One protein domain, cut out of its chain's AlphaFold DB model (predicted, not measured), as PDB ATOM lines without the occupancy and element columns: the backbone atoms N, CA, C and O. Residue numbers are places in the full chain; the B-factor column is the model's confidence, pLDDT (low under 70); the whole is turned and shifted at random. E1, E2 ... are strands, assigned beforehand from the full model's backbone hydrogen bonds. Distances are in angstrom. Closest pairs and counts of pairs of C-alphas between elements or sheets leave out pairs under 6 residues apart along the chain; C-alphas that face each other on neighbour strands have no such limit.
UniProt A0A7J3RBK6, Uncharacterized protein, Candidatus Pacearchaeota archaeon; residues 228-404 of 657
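Overview. This is residues 228 to 404 of the 657 residues of an uncharacterized protein of Candidatus Pacearchaeota archaeon (UniProt A0A7J3RBK6). Two twisted sheets of seven strands each lie face to face as a sandwich, closest near E5, E7 and E8, with edges E1 and E3 apart at one end and E12 and E14 apart at the other. Unnamed stretches 289 to 303, 360 to 375 and 390 to 404 lie round this core. The printed part has 177 residues, no named helix and fourteen strands, E1 to E14 along the chain; one sheet runs E1 E2 E6 E7 E10 E11 E12, antiparallel, and the other E3 E4 E5 E8 E9 E13 E14, mixed. The class is all strand, though 72 of the 177 residues, under half, are in named strands. The whole is compact, with a radius of gyration of the C-alphas of 15.0 A and spans of 43 by 40 by 32 A.

Arrangement. E1, residues 231 to 233, and E2, residues 236 to 239, form a hairpin, N 231 and O 238 being 2.9 A apart. The chain changes sheet to E3, residues 247 to 250, parallel to E4, residues 262 to 267, with N 248 to O 262 at 2.9 A. E4 and E5, residues 272 to 277, form a hairpin with N 265 to O 274 at 2.8 A. E6, residues 285 to 288, is antiparallel to E2, with N 237 to O 287 at 2.8 A, and forms a hairpin with E7, residues 304 to 308, with N 286 to O 306 at 2.9 A. E8, residues 315 to 320, and E9, residues 330 to 334, form a hairpin with N 318 to O 332 at 2.8 A. E10, residues 337 to 341, E11, residues 344 to 349, and E12, residues 354 to 359, make a meander, each strand the antiparallel neighbour of the one before, with N 339 to O 346 and N 356 to O 347 both at 2.8 A. E13, residues 376 to 383, has staggered pairing: its residues 376 to 380 pair with parallel E9, N 331 to O 376 at 2.7 A, and 380 to 383 with antiparallel E14, residues 386 to 389, N 381 to O 388 at 2.9 A. Between the sheets, the closest C-alphas of E7 and E8 are Pro 308 and Tyr 316, 5.3 A apart.

Along the chain. E1 begins at C-alpha 231 (122.810, 155.339, 179.379), and E14 ends at C-alpha 389 (151.136, 144.608, 191.988). E13 is 22.9 A long, E4 17.4 A and E5 17.2 A.

Size, cuts and confidence. The two farthest C-alphas, Asn 244 and Glu 404, are 44.2 A apart. The printed part has no cut; links E3 to E4, E6 to E7 and E12 to E13 are long. Mean pLDDT of the printed part is 78.2, with 50 residues under 70, among them 349 to 360 and 390 to 404.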
ATOM      1  N   HIS A 228     126.177 154.371 171.601       75.06
ATOM      2  CA  HIS A 228     127.026 155.523 171.968       75.06
ATOM      3  C   HIS A 228     126.351 156.531 172.884       75.06
ATOM      4  O   HIS A 228     127.006 157.432 173.408       75.06
ATOM      5  N   SER A 229     125.035 156.428 173.049       80.50
ATOM      6  CA  SER A 229     124.288 157.344 173.903       80.50
ATOM      7  C   SER A 229     124.677 157.168 175.368       80.50
ATOM      8  O   SER A 229     124.928 156.051 175.820       80.50
ATOM      9  N   LYS A 230     124.625 158.261 176.136       87.81
ATOM     10  CA  LYS A 230     124.659 158.190 177.599       87.81
ATOM     11  C   LYS A 230     123.478 157.343 178.082       87.81
ATOM     12  O   LYS A 230     122.327 157.696 177.837       87.81
ATOM     13  N   ILE A 231     123.779 156.242 178.756       89.81
ATOM     14  CA  ILE A 231     122.810 155.339 179.379       89.81
ATOM     15  C   ILE A 231     122.803 155.618 180.878       89.81
ATOM     16  O   ILE A 231     123.858 155.843 181.471       89.81
ATOM     17  N   ASN A 232     121.624 155.605 181.490       91.69
ATOM     18  CA  ASN A 232     121.484 155.683 182.942       91.69
ATOM     19  C   ASN A 232     121.058 154.320 183.499       91.69
ATOM     20  O   ASN A 232     120.101 153.733 182.996       91.69
ATOM     21  N   ILE A 233     121.759 153.827 184.518       93.25
ATOM     22  CA  ILE A 233     121.410 152.626 185.280       93.25
ATOM     23  C   ILE A 233     121.349 153.018 186.754       93.25
ATOM     24  O   ILE A 233     122.331 152.888 187.486       93.25
ATOM     25  N   ASP A 234     120.182 153.508 187.168       91.31
ATOM     26  CA  ASP A 234     119.863 153.981 188.518       91.31
ATOM     27  C   ASP A 234     120.991 154.815 189.174       91.31
ATOM     28  O   ASP A 234     121.071 156.025 188.994       91.31
ATOM     29  N   SER A 235     121.899 154.154 189.897       89.25
ATOM     30  CA  SER A 235     123.018 154.742 190.642       89.25
ATOM     31  C   SER A 235     124.248 155.160 189.819       89.25
ATOM     32  O   SER A 235     125.226 155.631 190.405       89.25
ATOM     33  N   PHE A 236     124.280 154.941 188.501       92.69
ATOM     34  CA  PHE A 236     125.418 155.326 187.661       92.69
ATOM     35  C   PHE A 236     125.041 155.536 186.190       92.69
ATOM     36  O   PHE A 236     124.062 155.005 185.673       92.69
ATOM     37  N   TYR A 237     125.884 156.287 185.490       92.31
ATOM     38  CA  TYR A 237     125.774 156.603 184.073       92.31
ATOM     39  C   TYR A 237     126.899 155.943 183.295       92.31
ATOM     40  O   TYR A 237     128.034 155.886 183.767       92.31
ATOM     41  N   VAL A 238     126.604 155.518 182.073       93.44
ATOM     42  CA  VAL A 238     127.573 154.880 181.186       93.44
ATOM     43  C   VAL A 238     127.612 155.599 179.847       93.44
ATOM     44  O   VAL A 238     126.573 155.891 179.260       93.44
ATOM     45  N   ILE A 239     128.816 155.849 179.342       91.06
ATOM     46  CA  ILE A 239     129.055 156.161 177.934       91.06
ATOM     47  C   ILE A 239     129.911 155.048 177.355       91.06
ATOM     48  O   ILE A 239     130.974 154.723 177.886       91.06
ATOM     49  N   ASN A 240     129.455 154.490 176.243       88.25
ATOM     50  CA  ASN A 240     130.250 153.604 175.418       88.25
ATOM     51  C   ASN A 240     130.873 154.426 174.281       88.25
ATOM     52  O   ASN A 240     130.160 154.799 173.353       88.25
ATOM     53  N   PRO A 241     132.165 154.783 174.353       77.88
ATOM     54  CA  PRO A 241     132.751 155.700 173.381       77.88
ATOM     55  C   PRO A 241     132.991 155.068 172.001       77.88
ATOM     56  O   PRO A 241     133.242 155.800 171.050       77.88
ATOM     57  N   GLU A 242     132.944 153.738 171.882       80.62
ATOM     58  CA  GLU A 242     133.447 153.009 170.712       80.62
ATOM     59  C   GLU A 242     132.312 152.347 169.925       80.62
ATOM     60  O   GLU A 242     131.456 151.659 170.491       80.62
ATOM     61  N   ASN A 243     132.280 152.561 168.604       72.31
ATOM     62  CA  ASN A 243     131.249 152.014 167.712       72.31
ATOM     63  C   ASN A 243     131.186 150.488 167.770       72.31
ATOM     64  O   ASN A 243     132.184 149.812 167.536       72.31
ATOM     65  N   ASN A 244     129.988 149.954 168.035       79.94
ATOM     66  CA  ASN A 244     129.685 148.521 168.072       79.94
ATOM     67  C   ASN A 244     130.422 147.715 169.161       79.94
ATOM     68  O   ASN A 244     130.434 146.484 169.100       79.94
ATOM     69  N   LEU A 245     131.026 148.366 170.163       89.38
ATOM     70  CA  LEU A 245     131.566 147.656 171.321       89.38
ATOM     71  C   LEU A 245     130.406 147.159 172.189       89.38
ATOM     72  O   LEU A 245     129.653 147.966 172.728       89.38
ATOM     73  N   LYS A 246     130.265 145.842 172.355       94.62
ATOM     74  CA  LYS A 246     129.251 145.289 173.258       94.62
ATOM     75  C   LYS A 246     129.692 145.476 174.707       94.62
ATOM     76  O   LYS A 246     130.780 145.037 175.089       94.62
ATOM     77  N   VAL A 247     128.821 146.070 175.512       96.12
ATOM     78  CA  VAL A 247     128.971 146.206 176.960       96.12
ATOM     79  C   VAL A 247     127.941 145.311 177.633       96.12
ATOM     80  O   VAL A 247     126.750 145.620 177.653       96.12
ATOM     81  N   TYR A 248     128.398 144.175 178.153       97.00
ATOM     82  CA  TYR A 248     127.547 143.206 178.844       97.00
ATOM     83  C   TYR A 248     127.243 143.643 180.278       97.00
ATOM     84  O   TYR A 248     128.086 144.242 180.941       97.00
ATOM     85  N   LEU A 249     126.050 143.310 180.764       96.56
ATOM     86  CA  LEU A 249     125.588 143.598 182.118       96.56
ATOM     87  C   LEU A 249     125.525 142.324 182.964       96.56
ATOM     88  O   LEU A 249     125.046 141.277 182.518       96.56
ATOM     89  N   ASP A 250     125.978 142.438 184.207       96.25
ATOM     90  CA  ASP A 250     125.952 141.388 185.219       96.25
ATOM     91  C   ASP A 250     125.654 141.980 186.606       96.25
ATOM     92  O   ASP A 250     126.017 143.117 186.906       96.25
ATOM     93  N   PHE A 251     124.976 141.217 187.461       95.62
ATOM     94  CA  PHE A 251     124.482 141.710 188.753       95.62
ATOM     95  C   PHE A 251     125.158 141.035 189.962       95.62
ATOM     96  O   PHE A 251     124.648 141.080 191.083       95.62
ATOM     97  N   GLU A 252     126.297 140.364 189.751       96.00
ATOM     98  CA  GLU A 252     127.002 139.622 190.802       96.00
ATOM     99  C   GLU A 252     128.181 140.397 191.416       96.00
ATOM    100  O   GLU A 252     128.598 140.073 192.530       96.00
ATOM    101  N   GLY A 253     128.691 141.434 190.740       96.19
ATOM    102  CA  GLY A 253     129.867 142.203 191.170       96.19
ATOM    103  C   GLY A 253     131.191 141.454 190.966       96.19
ATOM    104  O   GLY A 253     132.080 141.536 191.812       96.19
ATOM    105  N   LYS A 254     131.321 140.690 189.876       96.56
ATOM    106  CA  LYS A 254     132.489 139.853 189.562       96.56
ATOM    107  C   LYS A 254     133.277 140.354 188.351       96.56
ATOM    108  O   LYS A 254     132.754 141.009 187.455       96.56
ATOM    109  N   ILE A 255     134.556 139.992 188.311       95.56
ATOM    110  CA  ILE A 255     135.407 140.144 187.125       95.56
ATOM    111  C   ILE A 255     135.013 139.046 186.128       95.56
ATOM    112  O   ILE A 255     134.937 137.876 186.503       95.56
ATOM    113  N   MET A 256     134.751 139.418 184.876       93.69
ATOM    114  CA  MET A 256     134.138 138.539 183.873       93.69
ATOM    115  C   MET A 256     135.138 138.161 182.782       93.69
ATOM    116  O   MET A 256     135.089 138.678 181.667       93.69
ATOM    117  N   ASN A 257     136.077 137.275 183.106       89.81
ATOM    118  CA  ASN A 257     137.153 136.875 182.190       89.81
ATOM    119  C   ASN A 257     136.647 136.084 180.968       89.81
ATOM    120  O   ASN A 257     137.324 136.013 179.945       89.81
ATOM    121  N   GLU A 258     135.463 135.480 181.063       89.38
ATOM    122  CA  GLU A 258     134.838 134.689 180.003       89.38
ATOM    123  C   GLU A 258     134.288 135.542 178.849       89.38
ATOM    124  O   GLU A 258     134.129 135.052 177.727       89.38
ATOM    125  N   ILE A 259     134.011 136.825 179.098       90.62
ATOM    126  CA  ILE A 259     133.436 137.729 178.103       90.62
ATOM    127  C   ILE A 259     134.545 138.281 177.213       90.62
ATOM    128  O   ILE A 259     135.399 139.030 177.668       90.62
ATOM    129  N   LYS A 260     134.504 137.992 175.910       91.88
ATOM    130  CA  LYS A 260     135.449 138.547 174.920       91.88
ATOM    131  C   LYS A 260     135.031 139.941 174.428       91.88
ATOM    132  O   LYS A 260     134.896 140.152 173.228       91.88
ATOM    133  N   ASN A 261     134.698 140.843 175.347       93.94
ATOM    134  CA  ASN A 261     134.131 142.177 175.096       93.94
ATOM    135  C   ASN A 261     134.250 143.046 176.366       93.94
ATOM    136  O   ASN A 261     134.958 142.683 177.308       93.94
ATOM    137  N   SER A 262     133.572 144.195 176.396       95.62
ATOM    138  CA  SER A 262     133.415 144.997 177.609       95.62
ATOM    139  C   SER A 262     132.263 144.526 178.482       95.62
ATOM    140  O   SER A 262     131.308 143.910 178.009       95.62
ATOM    141  N   TYR A 263     132.340 144.834 179.772       96.88
ATOM    142  CA  TYR A 263     131.305 144.463 180.726       96.88
ATOM    143  C   TYR A 263     131.215 145.442 181.897       96.88
ATOM    144  O   TYR A 263     132.179 146.131 182.239       96.88
ATOM    145  N   ILE A 264     130.043 145.465 182.521       97.81
ATOM    146  CA  ILE A 264     129.762 146.095 183.806       97.81
ATOM    147  C   ILE A 264     129.091 145.034 184.679       97.81
ATOM    148  O   ILE A 264     128.046 144.498 184.317       97.81
ATOM    149  N   SER A 265     129.698 144.728 185.822       97.62
ATOM    150  CA  SER A 265     129.167 143.799 186.819       97.62
ATOM    151  C   SER A 265     129.062 144.493 188.166       97.62
ATOM    152  O   SER A 265     130.037 145.080 188.625       97.62
ATOM    153  N   TYR A 266     127.916 144.441 188.833       97.62
ATOM    154  CA  TYR A 266     127.762 145.137 190.110       97.62
ATOM    155  C   TYR A 266     126.765 144.454 191.042       97.62
ATOM    156  O   TYR A 266     125.791 143.856 190.606       97.62
ATOM    157  N   ASN A 267     126.992 144.572 192.346       96.69
ATOM    158  CA  ASN A 267     126.121 144.056 193.392       96.69
ATOM    159  C   ASN A 267     125.921 145.139 194.457       96.69
ATOM    160  O   ASN A 267     126.838 145.447 195.223       96.69
ATOM    161  N   LYS A 268     124.718 145.722 194.500       93.50
ATOM    162  CA  LYS A 268     124.390 146.833 195.407       93.50
ATOM    163  C   LYS A 268     124.382 146.417 196.876       93.50
ATOM    164  O   LYS A 268     124.843 147.173 197.721       93.50
ATOM    165  N   GLU A 269     123.909 145.211 197.179       92.75
ATOM    166  CA  GLU A 269     123.832 144.701 198.555       92.75
ATOM    167  C   GLU A 269     125.222 144.510 199.174       92.75
ATOM    168  O   GLU A 269     125.443 144.821 200.349       92.75
ATOM    169  N   LYS A 270     126.168 144.027 198.361       93.62
ATOM    170  CA  LYS A 270     127.576 143.843 198.730       93.62
ATOM    171  C   LYS A 270     128.414 145.113 198.560       93.62
ATOM    172  O   LYS A 270     129.544 145.133 199.027       93.62
ATOM    173  N   GLY A 271     127.888 146.147 197.899       94.81
ATOM    174  CA  GLY A 271     128.621 147.379 197.608       94.81
ATOM    175  C   GLY A 271     129.812 147.168 196.667       94.81
ATOM    176  O   GLY A 271     130.848 147.803 196.848       94.81
ATOM    177  N   ILE A 272     129.683 146.269 195.684       96.88
ATOM    178  CA  ILE A 272     130.748 145.949 194.721       96.88
ATOM    179  C   ILE A 272     130.351 146.426 193.326       96.88
ATOM    180  O   ILE A 272     129.263 146.107 192.850       96.88
ATOM    181  N   PHE A 273     131.251 147.129 192.646       97.69
ATOM    182  CA  PHE A 273     131.110 147.540 191.252       97.69
ATOM    183  C   PHE A 273     132.338 147.103 190.456       97.69
ATOM    184  O   PHE A 273     133.455 147.222 190.939       97.69
ATOM    185  N   VAL A 274     132.167 146.622 189.232       97.88
ATOM    186  CA  VAL A 274     133.253 146.237 188.330       97.88
ATOM    187  C   VAL A 274     132.916 146.724 186.932       97.88
ATOM    188  O   VAL A 274     131.843 146.441 186.408       97.88
ATOM    189  N   VAL A 275     133.856 147.408 186.295       97.69
ATOM    190  CA  VAL A 275     133.814 147.706 184.863       97.69
ATOM    191  C   VAL A 275     135.074 147.164 184.212       97.69
ATOM    192  O   VAL A 275     136.170 147.341 184.741       97.69
ATOM    193  N   GLY A 276     134.936 146.493 183.072       96.31
ATOM    194  CA  GLY A 276     136.064 145.875 182.386       96.31
ATOM    195  C   GLY A 276     135.983 145.915 180.866       96.31
ATOM    196  O   GLY A 276     134.936 146.172 180.265       96.31
ATOM    197  N   SER A 277     137.130 145.674 180.241       94.94
ATOM    198  CA  SER A 277     137.289 145.491 178.802       94.94
ATOM    199  C   SER A 277     138.328 144.407 178.541       94.94
ATOM    200  O   SER A 277     139.511 144.597 178.837       94.94
ATOM    201  N   ASN A 278     137.879 143.284 177.974       93.06
ATOM    202  CA  ASN A 278     138.717 142.140 177.587       93.06
ATOM    203  C   ASN A 278     139.088 142.160 176.096       93.06
ATOM    204  O   ASN A 278     139.416 141.137 175.498       93.06
ATOM    205  N   VAL A 279     138.976 143.331 175.475       90.69
ATOM    206  CA  VAL A 279     139.364 143.593 174.091       90.69
ATOM    207  C   VAL A 279     140.331 144.766 174.074       90.69
ATOM    208  O   VAL A 279     140.298 145.609 174.965       90.69
ATOM    209  N   ASN A 280     141.183 144.851 173.054       89.50
ATOM    210  CA  ASN A 280     142.178 145.920 172.915       89.50
ATOM    211  C   ASN A 280     141.556 147.240 172.410       89.50
ATOM    212  O   ASN A 280     141.973 147.793 171.393       89.50
ATOM    213  N   ILE A 281     140.480 147.678 173.065       87.75
ATOM    214  CA  ILE A 281     139.664 148.848 172.734       87.75
ATOM    215  C   ILE A 281     139.247 149.521 174.051       87.75
ATOM    216  O   ILE A 281     139.051 148.853 175.073       87.75
ATOM    217  N   ARG A 282     139.112 150.855 174.040       89.88
ATOM    218  CA  ARG A 282     138.667 151.634 175.205       89.88
ATOM    219  C   ARG A 282     137.320 151.110 175.696       89.88
ATOM    220  O   ARG A 282     136.363 151.059 174.935       89.88
ATOM    221  N   GLY A 283     137.267 150.728 176.968       92.38
ATOM    222  CA  GLY A 283     136.041 150.240 177.576       92.38
ATOM    223  C   GLY A 283     135.043 151.364 177.865       92.38
ATOM    224  O   GLY A 283     135.333 152.546 177.633       92.38
ATOM    225  N   PRO A 284     133.874 151.004 178.415       94.44
ATOM    226  CA  PRO A 284     132.862 151.970 178.802       94.44
ATOM    227  C   PRO A 284     133.396 152.909 179.885       94.44
ATOM    228  O   PRO A 284     134.084 152.498 180.821       94.44
ATOM    229  N   ALA A 285     133.061 154.186 179.747       94.12
ATOM    230  CA  ALA A 285     133.259 155.179 180.784       94.12
ATOM    231  C   ALA A 285     132.037 155.186 181.701       94.12
ATOM    232  O   ALA A 285     130.908 155.288 181.220       94.12
ATOM    233  N   VAL A 286     132.261 155.100 183.007       94.31
ATOM    234  CA  VAL A 286     131.200 155.065 184.016       94.31
ATOM    235  C   VAL A 286     131.372 156.237 184.964       94.31
ATOM    236  O   VAL A 286     132.474 156.436 185.461       94.31
ATOM    237  N   ALA A 287     130.299 156.975 185.236       91.62
ATOM    238  CA  ALA A 287     130.241 157.975 186.301       91.62
ATOM    239  C   ALA A 287     129.144 157.612 187.300       91.62
ATOM    240  O   ALA A 287     128.116 157.067 186.908       91.62
ATOM    241  N   PHE A 288     129.338 157.917 188.577       89.88
ATOM    242  CA  PHE A 288     128.401 157.522 189.633       89.88
ATOM    243  C   PHE A 288     127.453 158.665 189.997       89.88
ATOM    244  O   PHE A 288     127.818 159.833 189.893       89.88
ATOM    245  N   ASP A 289     126.231 158.329 190.410       86.44
ATOM    246  CA  ASP A 289     125.303 159.289 191.012       86.44
ATOM    247  C   ASP A 289     125.661 159.546 192.486       86.44
ATOM    248  O   ASP A 289     126.287 158.711 193.138       86.44
ATOM    249  N   LYS A 290     125.232 160.679 193.051       80.75
ATOM    250  CA  LYS A 290     125.524 161.074 194.441       80.75
ATOM    251  C   LYS A 290     125.035 160.085 195.498       80.75
ATOM    252  O   LYS A 290     125.602 160.019 196.582       80.75
ATOM    253  N   ASN A 291     124.004 159.308 195.172       82.69
ATOM    254  CA  ASN A 291     123.395 158.323 196.064       82.69
ATOM    255  C   ASN A 291     123.829 156.882 195.737       82.69
ATOM    256  O   ASN A 291     123.103 155.933 196.035       82.69
ATOM    257  N   ASN A 292     124.977 156.691 195.077       89.25
ATOM    258  CA  ASN A 292     125.436 155.354 194.706       89.25
ATOM    259  C   ASN A 292     125.768 154.477 195.940       89.25
ATOM    260  O   ASN A 292     126.258 154.978 196.952       89.25
ATOM    261  N   PRO A 293     125.572 153.146 195.861       90.31
ATOM    262  CA  PRO A 293     125.841 152.228 196.974       90.31
ATOM    263  C   PRO A 293     127.328 151.856 197.139       90.31
ATOM    264  O   PRO A 293     127.678 151.054 198.011       90.31
ATOM    265  N   PHE A 294     128.213 152.414 196.311       89.25
ATOM    266  CA  PHE A 294     129.636 152.060 196.241       89.25
ATOM    267  C   PHE A 294     130.525 153.025 197.041       89.25
ATOM    268  O   PHE A 294     131.745 152.991 196.912       89.25
ATOM    269  N   ASP A 295     129.897 153.845 197.890       79.19
ATOM    270  CA  ASP A 295     130.518 154.775 198.838       79.19
ATOM    271  C   ASP A 295     131.369 155.889 198.217       79.19
ATOM    272  O   ASP A 295     132.225 156.507 198.849       79.19
ATOM    273  N   ILE A 296     131.099 156.215 196.959       78.19
ATOM    274  CA  ILE A 296     131.678 157.396 196.331       78.19
ATOM    275  C   ILE A 296     130.765 158.574 196.666       78.19
ATOM    276  O   ILE A 296     129.704 158.726 196.069       78.19
ATOM    277  N   THR A 297     131.149 159.392 197.645       71.00
ATOM    278  CA  THR A 297     130.364 160.555 198.063       71.00
ATOM    279  C   THR A 297     130.650 161.722 197.131       71.00
ATOM    280  O   THR A 297     131.793 162.182 197.022       71.00
ATOM    281  N   LEU A 298     129.585 162.205 196.496       68.25
ATOM    282  CA  LEU A 298     129.597 163.298 195.535       68.25
ATOM    283  C   LEU A 298     128.712 164.439 196.067       68.25
ATOM    284  O   LEU A 298     127.545 164.237 196.397       68.25
ATOM    285  N   GLY A 299     129.268 165.639 196.169       58.59
ATOM    286  CA  GLY A 299     128.558 166.910 196.276       58.59
ATOM    287  C   GLY A 299     127.714 167.261 195.039       58.59
ATOM    288  O   GLY A 299     127.526 166.482 194.112       58.59
ATOM    289  N   GLU A 300     127.135 168.460 195.015       58.88
ATOM    290  CA  GLU A 300     126.212 168.842 193.927       58.88
ATOM    291  C   GLU A 300     126.904 169.139 192.594       58.88
ATOM    292  O   GLU A 300     126.291 169.034 191.535       58.88
ATOM    293  N   LYS A 301     128.177 169.524 192.648       59.97
ATOM    294  CA  LYS A 301     129.020 169.774 191.483       59.97
ATOM    295  C   LYS A 301     130.131 168.746 191.486       59.97
ATOM    296  O   LYS A 301     131.281 169.166 191.454       59.97
ATOM    297  N   ASP A 302     129.772 167.466 191.655       65.38
ATOM    298  CA  ASP A 302     130.698 166.350 191.843       65.38
ATOM    299  C   ASP A 302     130.723 165.316 190.685       65.38
ATOM    300  O   ASP A 302     129.694 165.030 190.081       65.38
ATOM    301  N   HIS A 303     131.901 164.780 190.328       69.00
ATOM    302  CA  HIS A 303     132.155 163.896 189.178       69.00
ATOM    303  C   HIS A 303     133.336 162.973 189.456       69.00
ATOM    304  O   HIS A 303     134.522 163.305 189.386       69.00
ATOM    305  N   PHE A 304     132.965 161.730 189.673       83.50
ATOM    306  CA  PHE A 304     133.887 160.626 189.707       83.50
ATOM    307  C   PHE A 304     133.570 159.736 188.520       83.50
ATOM    308  O   PHE A 304     132.450 159.226 188.417       83.50
ATOM    309  N   ALA A 305     134.538 159.564 187.623       89.81
ATOM    310  CA  ALA A 305     134.375 158.683 186.480       89.81
ATOM    311  C   ALA A 305     135.545 157.727 186.334       89.81
ATOM    312  O   ALA A 305     136.696 158.072 186.571       89.81
ATOM    313  N   ILE A 306     135.251 156.518 185.892       93.06
ATOM    314  CA  ILE A 306     136.230 155.457 185.714       93.06
ATOM    315  C   ILE A 306     136.105 154.877 184.317       93.06
ATOM    316  O   ILE A 306     135.021 154.830 183.734       93.06
ATOM    317  N   ARG A 307     137.230 154.442 183.762       94.06
ATOM    318  CA  ARG A 307     137.270 153.811 182.448       94.06
ATOM    319  C   ARG A 307     138.443 152.837 182.357       94.06
ATOM    320  O   ARG A 307     139.591 153.284 182.428       94.06
ATOM    321  N   PRO A 308     138.196 151.539 182.128       94.19
ATOM    322  CA  PRO A 308     139.246 150.625 181.714       94.19
ATOM    323  C   PRO A 308     139.650 150.945 180.269       94.19
ATOM    324  O   PRO A 308     138.806 151.162 179.394       94.19
ATOM    325  N   LEU A 309     140.949 151.009 180.004       88.81
ATOM    326  CA  LEU A 309     141.491 151.159 178.659       88.81
ATOM    327  C   LEU A 309     141.902 149.755 178.208       88.81
ATOM    328  O   LEU A 309     142.975 149.282 178.559       88.81
ATOM    329  N   GLY A 310     140.997 149.061 177.516       80.81
ATOM    330  CA  GLY A 310     141.178 147.662 177.131       80.81
ATOM    331  C   GLY A 310     142.534 147.363 176.498       80.81
ATOM    332  O   GLY A 310     143.074 148.183 175.758       80.81
ATOM    333  N   ASN A 311     143.073 146.177 176.782       79.06
ATOM    334  CA  ASN A 311     144.322 145.681 176.212       79.06
ATOM    335  C   ASN A 311     144.199 144.189 175.840       79.06
ATOM    336  O   ASN A 311     143.150 143.570 176.021       79.06
ATOM    337  N   THR A 312     145.275 143.592 175.321       75.38
ATOM    338  CA  THR A 312     145.300 142.172 174.924       75.38
ATOM    339  C   THR A 312     145.161 141.183 176.085       75.38
ATOM    340  O   THR A 312     144.777 140.043 175.853       75.38
ATOM    341  N   GLU A 313     145.481 141.591 177.315       84.69
ATOM    342  CA  GLU A 313     145.429 140.748 178.522       84.69
ATOM    343  C   GLU A 313     144.186 141.029 179.394       84.69
ATOM    344  O   GLU A 313     144.055 140.464 180.478       84.69
ATOM    345  N   GLY A 314     143.277 141.887 178.920       89.31
ATOM    346  CA  GLY A 314     142.119 142.396 179.653       89.31
ATOM    347  C   GLY A 314     142.445 143.511 180.650       89.31
ATOM    348  O   GLY A 314     143.551 143.637 181.164       89.31
ATOM    349  N   SER A 315     141.463 144.357 180.936       93.88
ATOM    350  CA  SER A 315     141.577 145.444 181.914       93.88
ATOM    351  C   SER A 315     140.287 145.575 182.706       93.88
ATOM    352  O   SER A 315     139.200 145.355 182.163       93.88
ATOM    353  N   TYR A 316     140.389 145.953 183.977       95.56
ATOM    354  CA  TYR A 316     139.216 146.251 184.789       95.56
ATOM    355  C   TYR A 316     139.502 147.304 185.849       95.56
ATOM    356  O   TYR A 316     140.647 147.574 186.207       95.56
ATOM    357  N   ILE A 317     138.418 147.873 186.359       96.06
ATOM    358  CA  ILE A 317     138.371 148.685 187.564       96.06
ATOM    359  C   ILE A 317     137.253 148.100 188.425       96.06
ATOM    360  O   ILE A 317     136.097 148.059 188.003       96.06
ATOM    361  N   LYS A 318     137.602 147.624 189.617       96.31
ATOM    362  CA  LYS A 318     136.685 147.124 190.640       96.31
ATOM    363  C   LYS A 318     136.658 148.115 191.795       96.31
ATOM    364  O   LYS A 318     137.714 148.517 192.258       96.31
ATOM    365  N   ILE A 319     135.476 148.463 192.281       94.25
ATOM    366  CA  ILE A 319     135.240 149.264 193.480       94.25
ATOM    367  C   ILE A 319     134.557 148.382 194.521       94.25
ATOM    368  O   ILE A 319     133.622 147.648 194.203       94.25
ATOM    369  N   GLU A 320     135.021 148.458 195.760       92.38
ATOM    370  CA  GLU A 320     134.483 147.727 196.899       92.38
ATOM    371  C   GLU A 320     134.256 148.686 198.072       92.38
ATOM    372  O   GLU A 320     135.200 149.247 198.633       92.38
ATOM    373  N   ASN A 321     132.989 148.867 198.442       90.12
ATOM    374  CA  ASN A 321     132.591 149.593 199.639       90.12
ATOM    375  C   ASN A 321     132.911 148.748 200.881       90.12
ATOM    376  O   ASN A 321     132.363 147.661 201.066       90.12
ATOM    377  N   ARG A 322     133.770 149.276 201.760       81.06
ATOM    378  CA  ARG A 322     134.195 148.608 202.999       81.06
ATOM    379  C   ARG A 322     133.791 149.363 204.267       81.06
ATOM    380  O   ARG A 322     134.208 148.988 205.361       81.06
ATOM    381  N   ASN A 323     132.908 150.358 204.170       72.94
ATOM    382  CA  ASN A 323     132.550 151.200 205.316       72.94
ATOM    383  C   ASN A 323     131.927 150.433 206.478       72.94
ATOM    384  O   ASN A 323     132.170 150.760 207.637       72.94
ATOM    385  N   LYS A 324     131.164 149.369 206.195       76.75
ATOM    386  CA  LYS A 324     130.611 148.488 207.240       76.75
ATOM    387  C   LYS A 324     131.702 147.814 208.091       76.75
ATOM    388  O   LYS A 324     131.407 147.362 209.190       76.75
ATOM    389  N   GLN A 325     132.936 147.747 207.591       74.19
ATOM    390  CA  GLN A 325     134.115 147.210 208.278       74.19
ATOM    391  C   GLN A 325     134.952 148.312 208.957       74.19
ATOM    392  O   GLN A 325     135.977 148.007 209.558       74.19
ATOM    393  N   GLY A 326     134.548 149.585 208.861       60.84
ATOM    394  CA  GLY A 326     135.332 150.727 209.342       60.84
ATOM    395  C   GLY A 326     136.551 151.061 208.473       60.84
ATOM    396  O   GLY A 326     137.429 151.787 208.929       60.84
ATOM    397  N   LEU A 327     136.610 150.528 207.248       60.50
ATOM    398  CA  LEU A 327     137.683 150.766 206.281       60.50
ATOM    399  C   LEU A 327     137.174 151.649 205.142       60.50
ATOM    400  O   LEU A 327     135.992 151.607 204.799       60.50
ATOM    401  N   ILE A 328     138.074 152.403 204.518       62.94
ATOM    402  CA  ILE A 328     137.751 153.217 203.339       62.94
ATOM    403  C   ILE A 328     137.469 152.336 202.106       62.94
ATOM    404  O   ILE A 328     137.974 151.208 202.024       62.94
ATOM    405  N   PRO A 329     136.710 152.817 201.106       73.12
ATOM    406  CA  PRO A 329     136.503 152.086 199.861       73.12
ATOM    407  C   PRO A 329     137.811 151.738 199.164       73.12
ATOM    408  O   PRO A 329     138.780 152.501 199.204       73.12
ATOM    409  N   LYS A 330     137.820 150.584 198.501       80.06
ATOM    410  CA  LYS A 330     138.962 150.102 197.729       80.06
ATOM    411  C   LYS A 330     138.630 150.092 196.247       80.06
ATOM    412  O   LYS A 330     137.591 149.573 195.850       80.06
ATOM    413  N   ILE A 331     139.546 150.598 195.437       86.50
ATOM    414  CA  ILE A 331     139.590 150.418 193.997       86.50
ATOM    415  C   ILE A 331     140.734 149.475 193.666       86.50
ATOM    416  O   ILE A 331     141.879 149.716 194.023       86.50
ATOM    417  N   GLU A 332     140.423 148.399 192.964       89.50
ATOM    418  CA  GLU A 332     141.401 147.493 192.385       89.50
ATOM    419  C   GLU A 332     141.369 147.655 190.869       89.50
ATOM    420  O   GLU A 332     140.305 147.580 190.252       89.50
ATOM    421  N   THR A 333     142.522 147.895 190.259       90.56
ATOM    422  CA  THR A 333     142.644 148.062 188.811       90.56
ATOM    423  C   THR A 333     143.544 146.986 188.225       90.56
ATOM    424  O   THR A 333     144.510 146.563 188.861       90.56
ATOM    425  N   LEU A 334     143.249 146.556 186.999       90.56
ATOM    426  CA  LEU A 334     144.123 145.696 186.209       90.56
ATOM    427  C   LEU A 334     144.479 146.372 184.892       90.56
ATOM    428  O   LEU A 334     143.594 146.811 184.153       90.56
ATOM    429  N   ASN A 335     145.771 146.343 184.570       88.56
ATOM    430  CA  ASN A 335     146.335 146.867 183.338       88.56
ATOM    431  C   ASN A 335     145.967 148.346 183.145       88.56
ATOM    432  O   ASN A 335     146.068 149.129 184.084       88.56
ATOM    433  N   GLN A 336     145.646 148.780 181.926       88.25
ATOM    434  CA  GLN A 336     145.494 150.196 181.615       88.25
ATOM    435  C   GLN A 336     144.115 150.721 182.049       88.25
ATOM    436  O   GLN A 336     143.075 150.157 181.715       88.25
ATOM    437  N   TYR A 337     144.102 151.835 182.779       89.25
ATOM    438  CA  TYR A 337     142.886 152.451 183.309       89.25
ATOM    439  C   TYR A 337     143.006 153.976 183.350       89.25
ATOM    440  O   TYR A 337     144.106 154.527 183.299       89.25
ATOM    441  N   VAL A 338     141.858 154.644 183.474       88.00
ATOM    442  CA  VAL A 338     141.736 156.066 183.802       88.00
ATOM    443  C   VAL A 338     140.670 156.226 184.879       88.00
ATOM    444  O   VAL A 338     139.567 155.700 184.738       88.00
ATOM    445  N   ILE A 339     140.990 156.975 185.927       86.69
ATOM    446  CA  ILE A 339     140.064 157.429 186.963       86.69
ATOM    447  C   ILE A 339     140.099 158.954 186.933       86.69
ATOM    448  O   ILE A 339     141.136 159.555 187.195       86.69
ATOM    449  N   ASN A 340     138.985 159.575 186.577       81.31
ATOM    450  CA  ASN A 340     138.781 161.006 186.704       81.31
ATOM    451  C   ASN A 340     138.200 161.329 188.076       81.31
ATOM    452  O   ASN A 340     137.196 160.744 188.487       81.31
ATOM    453  N   GLU A 341     138.766 162.351 188.694       71.38
ATOM    454  CA  GLU A 341     138.227 163.016 189.873       71.38
ATOM    455  C   GLU A 341     138.393 164.513 189.610       71.38
ATOM    456  O   GLU A 341     139.520 164.980 189.439       71.38
ATOM    457  N   ASP A 342     137.305 165.274 189.496       66.06
ATOM    458  CA  ASP A 342     137.383 166.697 189.135       66.06
ATOM    459  C   ASP A 342     138.136 166.978 187.818       66.06
ATOM    460  O   ASP A 342     137.971 166.338 186.778       66.06
ATOM    461  N   SER A 343     138.985 168.002 187.892       61.56
ATOM    462  CA  SER A 343     139.940 168.510 186.949       61.56
ATOM    463  C   SER A 343     141.247 167.726 186.986       61.56
ATOM    464  O   SER A 343     142.269 168.295 186.607       61.56
ATOM    465  N   PHE A 344     141.290 166.493 187.489       63.00
ATOM    466  CA  PHE A 344     142.467 165.644 187.348       63.00
ATOM    467  C   PHE A 344     142.100 164.206 187.004       63.00
ATOM    468  O   PHE A 344     140.977 163.739 187.184       63.00
ATOM    469  N   SER A 345     143.085 163.504 186.458       69.69
ATOM    470  CA  SER A 345     142.955 162.103 186.083       69.69
ATOM    471  C   SER A 345     144.134 161.311 186.616       69.69
ATOM    472  O   SER A 345     145.277 161.769 186.564       69.69
ATOM    473  N   VAL A 346     143.850 160.115 187.111       76.31
ATOM    474  CA  VAL A 346     144.831 159.097 187.461       76.31
ATOM    475  C   VAL A 346     144.804 158.033 186.374       76.31
ATOM    476  O   VAL A 346     143.754 157.446 186.115       76.31
ATOM    477  N   ASP A 347     145.940 157.771 185.737       76.81
ATOM    478  CA  ASP A 347     146.057 156.749 184.694       76.81
ATOM    479  C   ASP A 347     147.302 155.885 184.874       76.81
ATOM    480  O   ASP A 347     148.360 156.369 185.276       76.81
ATOM    481  N   TYR A 348     147.192 154.601 184.548       78.19
ATOM    482  CA  TYR A 348     148.348 153.716 184.411       78.19
ATOM    483  C   TYR A 348     148.742 153.599 182.945       78.19
ATOM    484  O   TYR A 348     147.889 153.368 182.093       78.19
ATOM    485  N   ASN A 349     150.037 153.716 182.649       69.75
ATOM    486  CA  ASN A 349     150.581 153.471 181.318       69.75
ATOM    487  C   ASN A 349     151.413 152.171 181.335       69.75
ATOM    488  O   ASN A 349     152.479 152.147 181.969       69.75
ATOM    489  N   PRO A 350     150.970 151.116 180.628       69.38
ATOM    490  CA  PRO A 350     151.646 149.822 180.628       69.38
ATOM    491  C   PRO A 350     153.044 149.871 179.997       69.38
ATOM    492  O   PRO A 350     153.949 149.221 180.515       69.38
ATOM    493  N   ASP A 351     153.260 150.693 178.963       67.81
ATOM    494  CA  ASP A 351     154.549 150.794 178.254       67.81
ATOM    495  C   ASP A 351     155.671 151.315 179.160       67.81
ATOM    496  O   ASP A 351     156.817 150.875 179.104       67.81
ATOM    497  N   THR A 352     155.332 152.274 180.023       64.00
ATOM    498  CA  THR A 352     156.279 152.881 180.968       64.00
ATOM    499  C   THR A 352     156.268 152.206 182.338       64.00
ATOM    500  O   THR A 352     157.178 152.445 183.135       64.00
ATOM    501  N   GLY A 353     155.254 151.384 182.625       65.56
ATOM    502  CA  GLY A 353     155.026 150.774 183.932       65.56
ATOM    503  C   GLY A 353     154.772 151.791 185.047       65.56
ATOM    504  O   GLY A 353     155.089 151.505 186.199       65.56
ATOM    505  N   LYS A 354     154.262 152.983 184.710       64.56
ATOM    506  CA  LYS A 354     154.088 154.110 185.638       64.56
ATOM    507  C   LYS A 354     152.624 154.500 185.783       64.56
ATOM    508  O   LYS A 354     151.846 154.385 184.836       64.56
ATOM    509  N   ILE A 355     152.301 155.034 186.956       67.06
ATOM    510  CA  ILE A 355     151.034 155.702 187.248       67.06
ATOM    511  C   ILE A 355     151.256 157.211 187.160       67.06
ATOM    512  O   ILE A 355     152.243 157.737 187.678       67.06
ATOM    513  N   TYR A 356     150.345 157.903 186.489       64.19
ATOM    514  CA  TYR A 356     150.376 159.341 186.272       64.19
ATOM    515  C   TYR A 356     149.201 159.994 186.987       64.19
ATOM    516  O   TYR A 356     148.104 159.445 187.036       64.19
ATOM    517  N   ILE A 357     149.448 161.192 187.513       66.75
ATOM    518  CA  ILE A 357     148.414 162.129 187.942       66.75
ATOM    519  C   ILE A 357     148.518 163.309 186.989       66.75
ATOM    520  O   ILE A 357     149.550 163.986 186.943       66.75
ATOM    521  N   ARG A 358     147.482 163.524 186.185       58.06
ATOM    522  CA  ARG A 358     147.481 164.542 185.136       58.06
ATOM    523  C   ARG A 358     146.458 165.625 185.447       58.06
ATOM    524  O   ARG A 358     145.355 165.294 185.880       58.06
ATOM    525  N   PRO A 359     146.788 166.906 185.205       54.84
ATOM    526  CA  PRO A 359     145.780 167.951 185.200       54.84
ATOM    527  C   PRO A 359     144.811 167.730 184.028       54.84
ATOM    528  O   PRO A 359     145.214 167.317 182.941       54.84
ATOM    529  N   GLY A 360     143.544 168.044 184.256       61.91
ATOM    530  CA  GLY A 360     142.430 167.850 183.334       61.91
ATOM    531  C   GLY A 360     141.693 166.519 183.506       61.91
ATOM    532  O   GLY A 360     142.232 165.521 183.987       61.91
ATOM    533  N   ALA A 361     140.437 166.523 183.064       70.44
ATOM    534  CA  ALA A 361     139.580 165.352 182.954       70.44
ATOM    535  C   ALA A 361     139.859 164.606 181.631       70.44
ATOM    536  O   ALA A 361     139.704 165.174 180.551       70.44
ATOM    537  N   PHE A 362     140.257 163.331 181.696       77.31
ATOM    538  CA  PHE A 362     140.544 162.487 180.521       77.31
ATOM    539  C   PHE A 362     139.310 161.728 180.017       77.31
ATOM    540  O   PHE A 362     139.240 161.299 178.859       77.31
ATOM    541  N   ILE A 363     138.346 161.505 180.902       83.56
ATOM    542  CA  ILE A 363     136.984 161.077 180.584       83.56
ATOM    543  C   ILE A 363     136.103 162.331 180.461       83.56
ATOM    544  O   ILE A 363     136.010 163.114 181.402       83.56
ATOM    545  N   THR A 364     135.476 162.544 179.306       79.44
ATOM    546  CA  THR A 364     134.634 163.719 179.022       79.44
ATOM    547  C   THR A 364     133.190 163.305 178.723       79.44
ATOM    548  O   THR A 364     132.919 162.143 178.427       79.44
ATOM    549  N   GLY A 365     132.248 164.251 178.814       73.12
ATOM    550  CA  GLY A 365     130.847 164.045 178.413       73.12
ATOM    551  C   GLY A 365     129.930 163.388 179.455       73.12
ATOM    552  O   GLY A 365     128.744 163.222 179.185       73.12
ATOM    553  N   LEU A 366     130.437 163.046 180.646       75.56
ATOM    554  CA  LEU A 366     129.635 162.445 181.723       75.56
ATOM    555  C   LEU A 366     129.099 163.455 182.758       75.56
ATOM    556  O   LEU A 366     128.078 163.153 183.381       75.56
ATOM    557  N   GLY A 367     129.692 164.651 182.871       60.59
ATOM    558  CA  GLY A 367     129.323 165.708 183.829       60.59
ATOM    559  C   GLY A 367     130.558 166.365 184.469       60.59
ATOM    560  O   GLY A 367     131.673 166.076 184.039       60.59
ATOM    561  N   GLU A 368     130.369 167.234 185.471       43.22
ATOM    562  CA  GLU A 368     131.448 167.958 186.176       43.22
ATOM    563  C   GLU A 368     131.428 167.752 187.694       43.22
ATOM    564  O   GLU A 368     130.345 167.751 188.284       43.22
ATOM    565  N   GLY A 369     132.637 167.644 188.291       43.88
ATOM    566  CA  GLY A 369     132.861 167.748 189.734       43.88
ATOM    567  C   GLY A 369     133.831 166.829 190.521       43.88
ATOM    568  O   GLY A 369     134.498 165.994 189.928       43.88
ATOM    569  N   SER A 370     133.852 166.929 191.866       47.00
ATOM    570  CA  SER A 370     134.757 166.248 192.814       47.00
ATOM    571  C   SER A 370     134.307 164.916 193.383       47.00
ATOM    572  O   SER A 370     133.201 164.471 193.150       47.00
ATOM    573  N   SER A 371     135.189 164.208 194.081       55.38
ATOM    574  CA  SER A 371     134.798 163.158 195.024       55.38
ATOM    575  C   SER A 371     135.506 163.445 196.331       55.38
ATOM    576  O   SER A 371     136.733 163.559 196.368       55.38
ATOM    577  N   THR A 372     134.750 163.508 197.421       52.97
ATOM    578  CA  THR A 372     135.300 163.773 198.761       52.97
ATOM    579  C   THR A 372     135.614 162.491 199.533       52.97
ATOM    580  O   THR A 372     136.263 162.533 200.582       52.97
ATOM    581  N   THR A 373     135.227 161.321 199.008       59.34
ATOM    582  CA  THR A 373     135.600 160.045 199.624       59.34
ATOM    583  C   THR A 373     137.105 159.781 199.443       59.34
ATOM    584  O   THR A 373     137.618 159.826 198.315       59.34
ATOM    585  N   PRO A 374     137.853 159.500 200.529       57.03
ATOM    586  CA  PRO A 374     139.165 158.867 200.450       57.03
ATOM    587  C   PRO A 374     139.014 157.443 199.927       57.03
ATOM    588  O   PRO A 374     138.178 156.697 200.422       57.03
ATOM    589  N   ILE A 375     139.837 157.069 198.956       65.62
ATOM    590  CA  ILE A 375     139.736 155.784 198.268       65.62
ATOM    591  C   ILE A 375     141.114 155.139 198.234       65.62
ATOM    592  O   ILE A 375     142.055 155.767 197.759       65.62
ATOM    593  N   GLU A 376     141.226 153.896 198.691       66.12
ATOM    594  CA  GLU A 376     142.418 153.073 198.486       66.12
ATOM    595  C   GLU A 376     142.491 152.601 197.035       66.12
ATOM    596  O   GLU A 376     141.494 152.120 196.516       66.12
ATOM    597  N   ILE A 377     143.646 152.710 196.369       74.12
ATOM    598  CA  ILE A 377     143.814 152.240 194.983       74.12
ATOM    599  C   ILE A 377     144.933 151.195 194.922       74.12
ATOM    600  O   ILE A 377     146.112 151.529 195.041       74.12
ATOM    601  N   GLN A 378     144.564 149.940 194.673       75.69
ATOM    602  CA  GLN A 378     145.484 148.857 194.346       75.69
ATOM    603  C   GLN A 378     145.584 148.705 192.828       75.69
ATOM    604  O   GLN A 378     144.582 148.490 192.153       75.69
ATOM    605  N   ASN A 379     146.802 148.790 192.296       78.19
ATOM    606  CA  ASN A 379     147.034 148.748 190.856       78.19
ATOM    607  C   ASN A 379     147.804 147.492 190.478       78.19
ATOM    608  O   ASN A 379     148.901 147.252 190.983       78.19
ATOM    609  N   LEU A 380     147.233 146.713 189.568       83.44
ATOM    610  CA  LEU A 380     147.761 145.436 189.121       83.44
ATOM    611  C   LEU A 380     148.079 145.496 187.627       83.44
ATOM    612  O   LEU A 380     147.420 146.195 186.858       83.44
ATOM    613  N   ARG A 381     149.066 144.721 187.187       84.69
ATOM    614  CA  ARG A 381     149.302 144.441 185.765       84.69
ATOM    615  C   ARG A 381     149.446 142.951 185.536       84.69
ATOM    616  O   ARG A 381     149.902 142.237 186.426       84.69
ATOM    617  N   THR A 382     149.188 142.515 184.316       83.56
ATOM    618  CA  THR A 382     149.588 141.189 183.864       83.56
ATOM    619  C   THR A 382     150.970 141.272 183.206       83.56
ATOM    620  O   THR A 382     151.313 142.226 182.510       83.56
ATOM    621  N   LYS A 383     151.835 140.307 183.521       79.12
ATOM    622  CA  LYS A 383     153.163 140.142 182.930       79.12
ATOM    623  C   LYS A 383     153.378 138.663 182.654       79.12
ATOM    624  O   LYS A 383     153.534 137.874 183.585       79.12
ATOM    625  N   ASN A 384     153.384 138.284 181.377       82.06
ATOM    626  CA  ASN A 384     153.464 136.883 180.940       82.06
ATOM    627  C   ASN A 384     152.367 136.011 181.585       82.06
ATOM    628  O   ASN A 384     152.643 134.921 182.083       82.06
ATOM    629  N   GLY A 385     151.135 136.526 181.659       77.69
ATOM    630  CA  GLY A 385     150.009 135.841 182.304       77.69
ATOM    631  C   GLY A 385     150.017 135.845 183.841       77.69
ATOM    632  O   GLY A 385     149.046 135.395 184.444       77.69
ATOM    633  N   LYS A 386     151.064 136.366 184.500       84.19
ATOM    634  CA  LYS A 386     151.103 136.524 185.961       84.19
ATOM    635  C   LYS A 386     150.661 137.926 186.366       84.19
ATOM    636  O   LYS A 386     151.187 138.905 185.846       84.19
ATOM    637  N   ILE A 387     149.753 138.015 187.334       85.19
ATOM    638  CA  ILE A 387     149.346 139.289 187.932       85.19
ATOM    639  C   ILE A 387     150.436 139.767 188.906       85.19
ATOM    640  O   ILE A 387     150.881 139.015 189.776       85.19
ATOM    641  N   GLU A 388     150.873 141.013 188.752       79.62
ATOM    642  CA  GLU A 388     151.828 141.705 189.619       79.62
ATOM    643  C   GLU A 388     151.212 143.001 190.148       79.62
ATOM    644  O   GLU A 388     150.629 143.771 189.384       79.62
ATOM    645  N   ASP A 389     151.404 143.281 191.436       76.50
ATOM    646  CA  ASP A 389     151.136 144.608 191.988       76.50
ATOM    647  C   ASP A 389     152.185 145.588 191.450       76.50
ATOM    648  O   ASP A 389     153.386 145.335 191.552       76.50
ATOM    649  N   VAL A 390     151.751 146.684 190.827       65.50
ATOM    650  CA  VAL A 390     152.667 147.693 190.269       65.50
ATOM    651  C   VAL A 390     152.941 148.845 191.216       65.50
ATOM    652  O   VAL A 390     153.895 149.595 190.991       65.50
ATOM    653  N   SER A 391     152.180 148.958 192.306       58.78
ATOM    654  CA  SER A 391     152.402 149.985 193.324       58.78
ATOM    655  C   SER A 391     153.787 149.883 193.971       58.78
ATOM    656  O   SER A 391     154.387 150.900 194.322       58.78
ATOM    657  N   ILE A 392     154.360 148.675 194.010       55.34
ATOM    658  CA  ILE A 392     155.696 148.407 194.554       55.34
ATOM    659  C   ILE A 392     156.849 148.830 193.621       55.34
ATOM    660  O   ILE A 392     157.990 148.930 194.076       55.34
ATOM    661  N   TYR A 393     156.600 149.075 192.323       43.53
ATOM    662  CA  TYR A 393     157.668 149.130 191.309       43.53
ATOM    663  C   TYR A 393     158.150 150.520 190.864       43.53
ATOM    664  O   TYR A 393     159.187 150.549 190.201       43.53
ATOM    665  N   LYS A 394     157.491 151.638 191.223       37.53
ATOM    666  CA  LYS A 394     158.001 153.044 191.239       37.53
ATOM    667  C   LYS A 394     156.841 154.056 191.230       37.53
ATOM    668  O   LYS A 394     155.943 153.947 190.408       37.53
ATOM    669  N   SER A 395     156.959 155.067 192.101       35.66
ATOM    670  CA  SER A 395     156.168 156.310 192.213       35.66
ATOM    671  C   SER A 395     154.649 156.154 192.085       35.66
ATOM    672  O   SER A 395     154.086 156.382 191.018       35.66
ATOM    673  N   VAL A 396     153.987 155.817 193.197       32.16
ATOM    674  CA  VAL A 396     152.534 155.607 193.250       32.16
ATOM    675  C   VAL A 396     151.918 156.308 194.463       32.16
ATOM    676  O   VAL A 396     152.475 156.286 195.559       32.16
ATOM    677  N   MET A 397     150.766 156.944 194.235       36.47
ATOM    678  CA  MET A 397     149.850 157.415 195.271       36.47
ATOM    679  C   MET A 397     149.210 156.195 195.935       36.47
ATOM    680  O   MET A 397     148.374 155.528 195.333       36.47
ATOM    681  N   LEU A 398     149.636 155.902 197.162       34.16
ATOM    682  CA  LEU A 398     148.992 154.931 198.035       34.16
ATOM    683  C   LEU A 398     148.045 155.688 198.962       34.16
ATOM    684  O   LEU A 398     148.461 156.561 199.721       34.16
ATOM    685  N   ILE A 399     146.770 155.346 198.888       32.53
ATOM    686  CA  ILE A 399     145.859 155.457 200.019       32.53
ATOM    687  C   ILE A 399     145.637 153.996 200.417       32.53
ATOM    688  O   ILE A 399     145.325 153.198 199.546       32.53
ATOM    689  N   GLY A 400     145.893 153.621 201.662       27.75
ATOM    690  CA  GLY A 400     145.734 152.250 202.144       27.75
ATOM    691  C   GLY A 400     146.085 152.159 203.624       27.75
ATOM    692  O   GLY A 400     146.926 152.913 204.117       27.75
ATOM    693  N   ASP A 401     145.422 151.253 204.337       29.16
ATOM    694  CA  ASP A 401     145.383 151.255 205.805       29.16
ATOM    695  C   ASP A 401     146.679 150.750 206.478       29.16
ATOM    696  O   ASP A 401     146.869 150.971 207.676       29.16
ATOM    697  N   GLU A 402     147.616 150.170 205.717       27.25
ATOM    698  CA  GLU A 402     148.857 149.570 206.246       27.25
ATOM    699  C   GLU A 402     150.169 150.166 205.701       27.25
ATOM    700  O   GLU A 402     151.241 149.752 206.134       27.25
ATOM    701  N   ASN A 403     150.126 151.174 204.817       28.03
ATOM    702  CA  ASN A 403     151.332 151.852 204.329       28.03
ATOM    703  C   ASN A 403     151.230 153.372 204.479       28.03
ATOM    704  O   ASN A 403     150.330 154.022 203.949       28.03
ATOM    705  N   GLU A 404     152.199 153.925 205.209       29.80
ATOM    706  CA  GLU A 404     152.495 155.353 205.285       29.80
ATOM    707  C   GLU A 404     152.611 155.960 203.883       29.80
ATOM    708  O   GLU A 404     153.066 155.337 202.922       29.80
TER     709      GLU A 404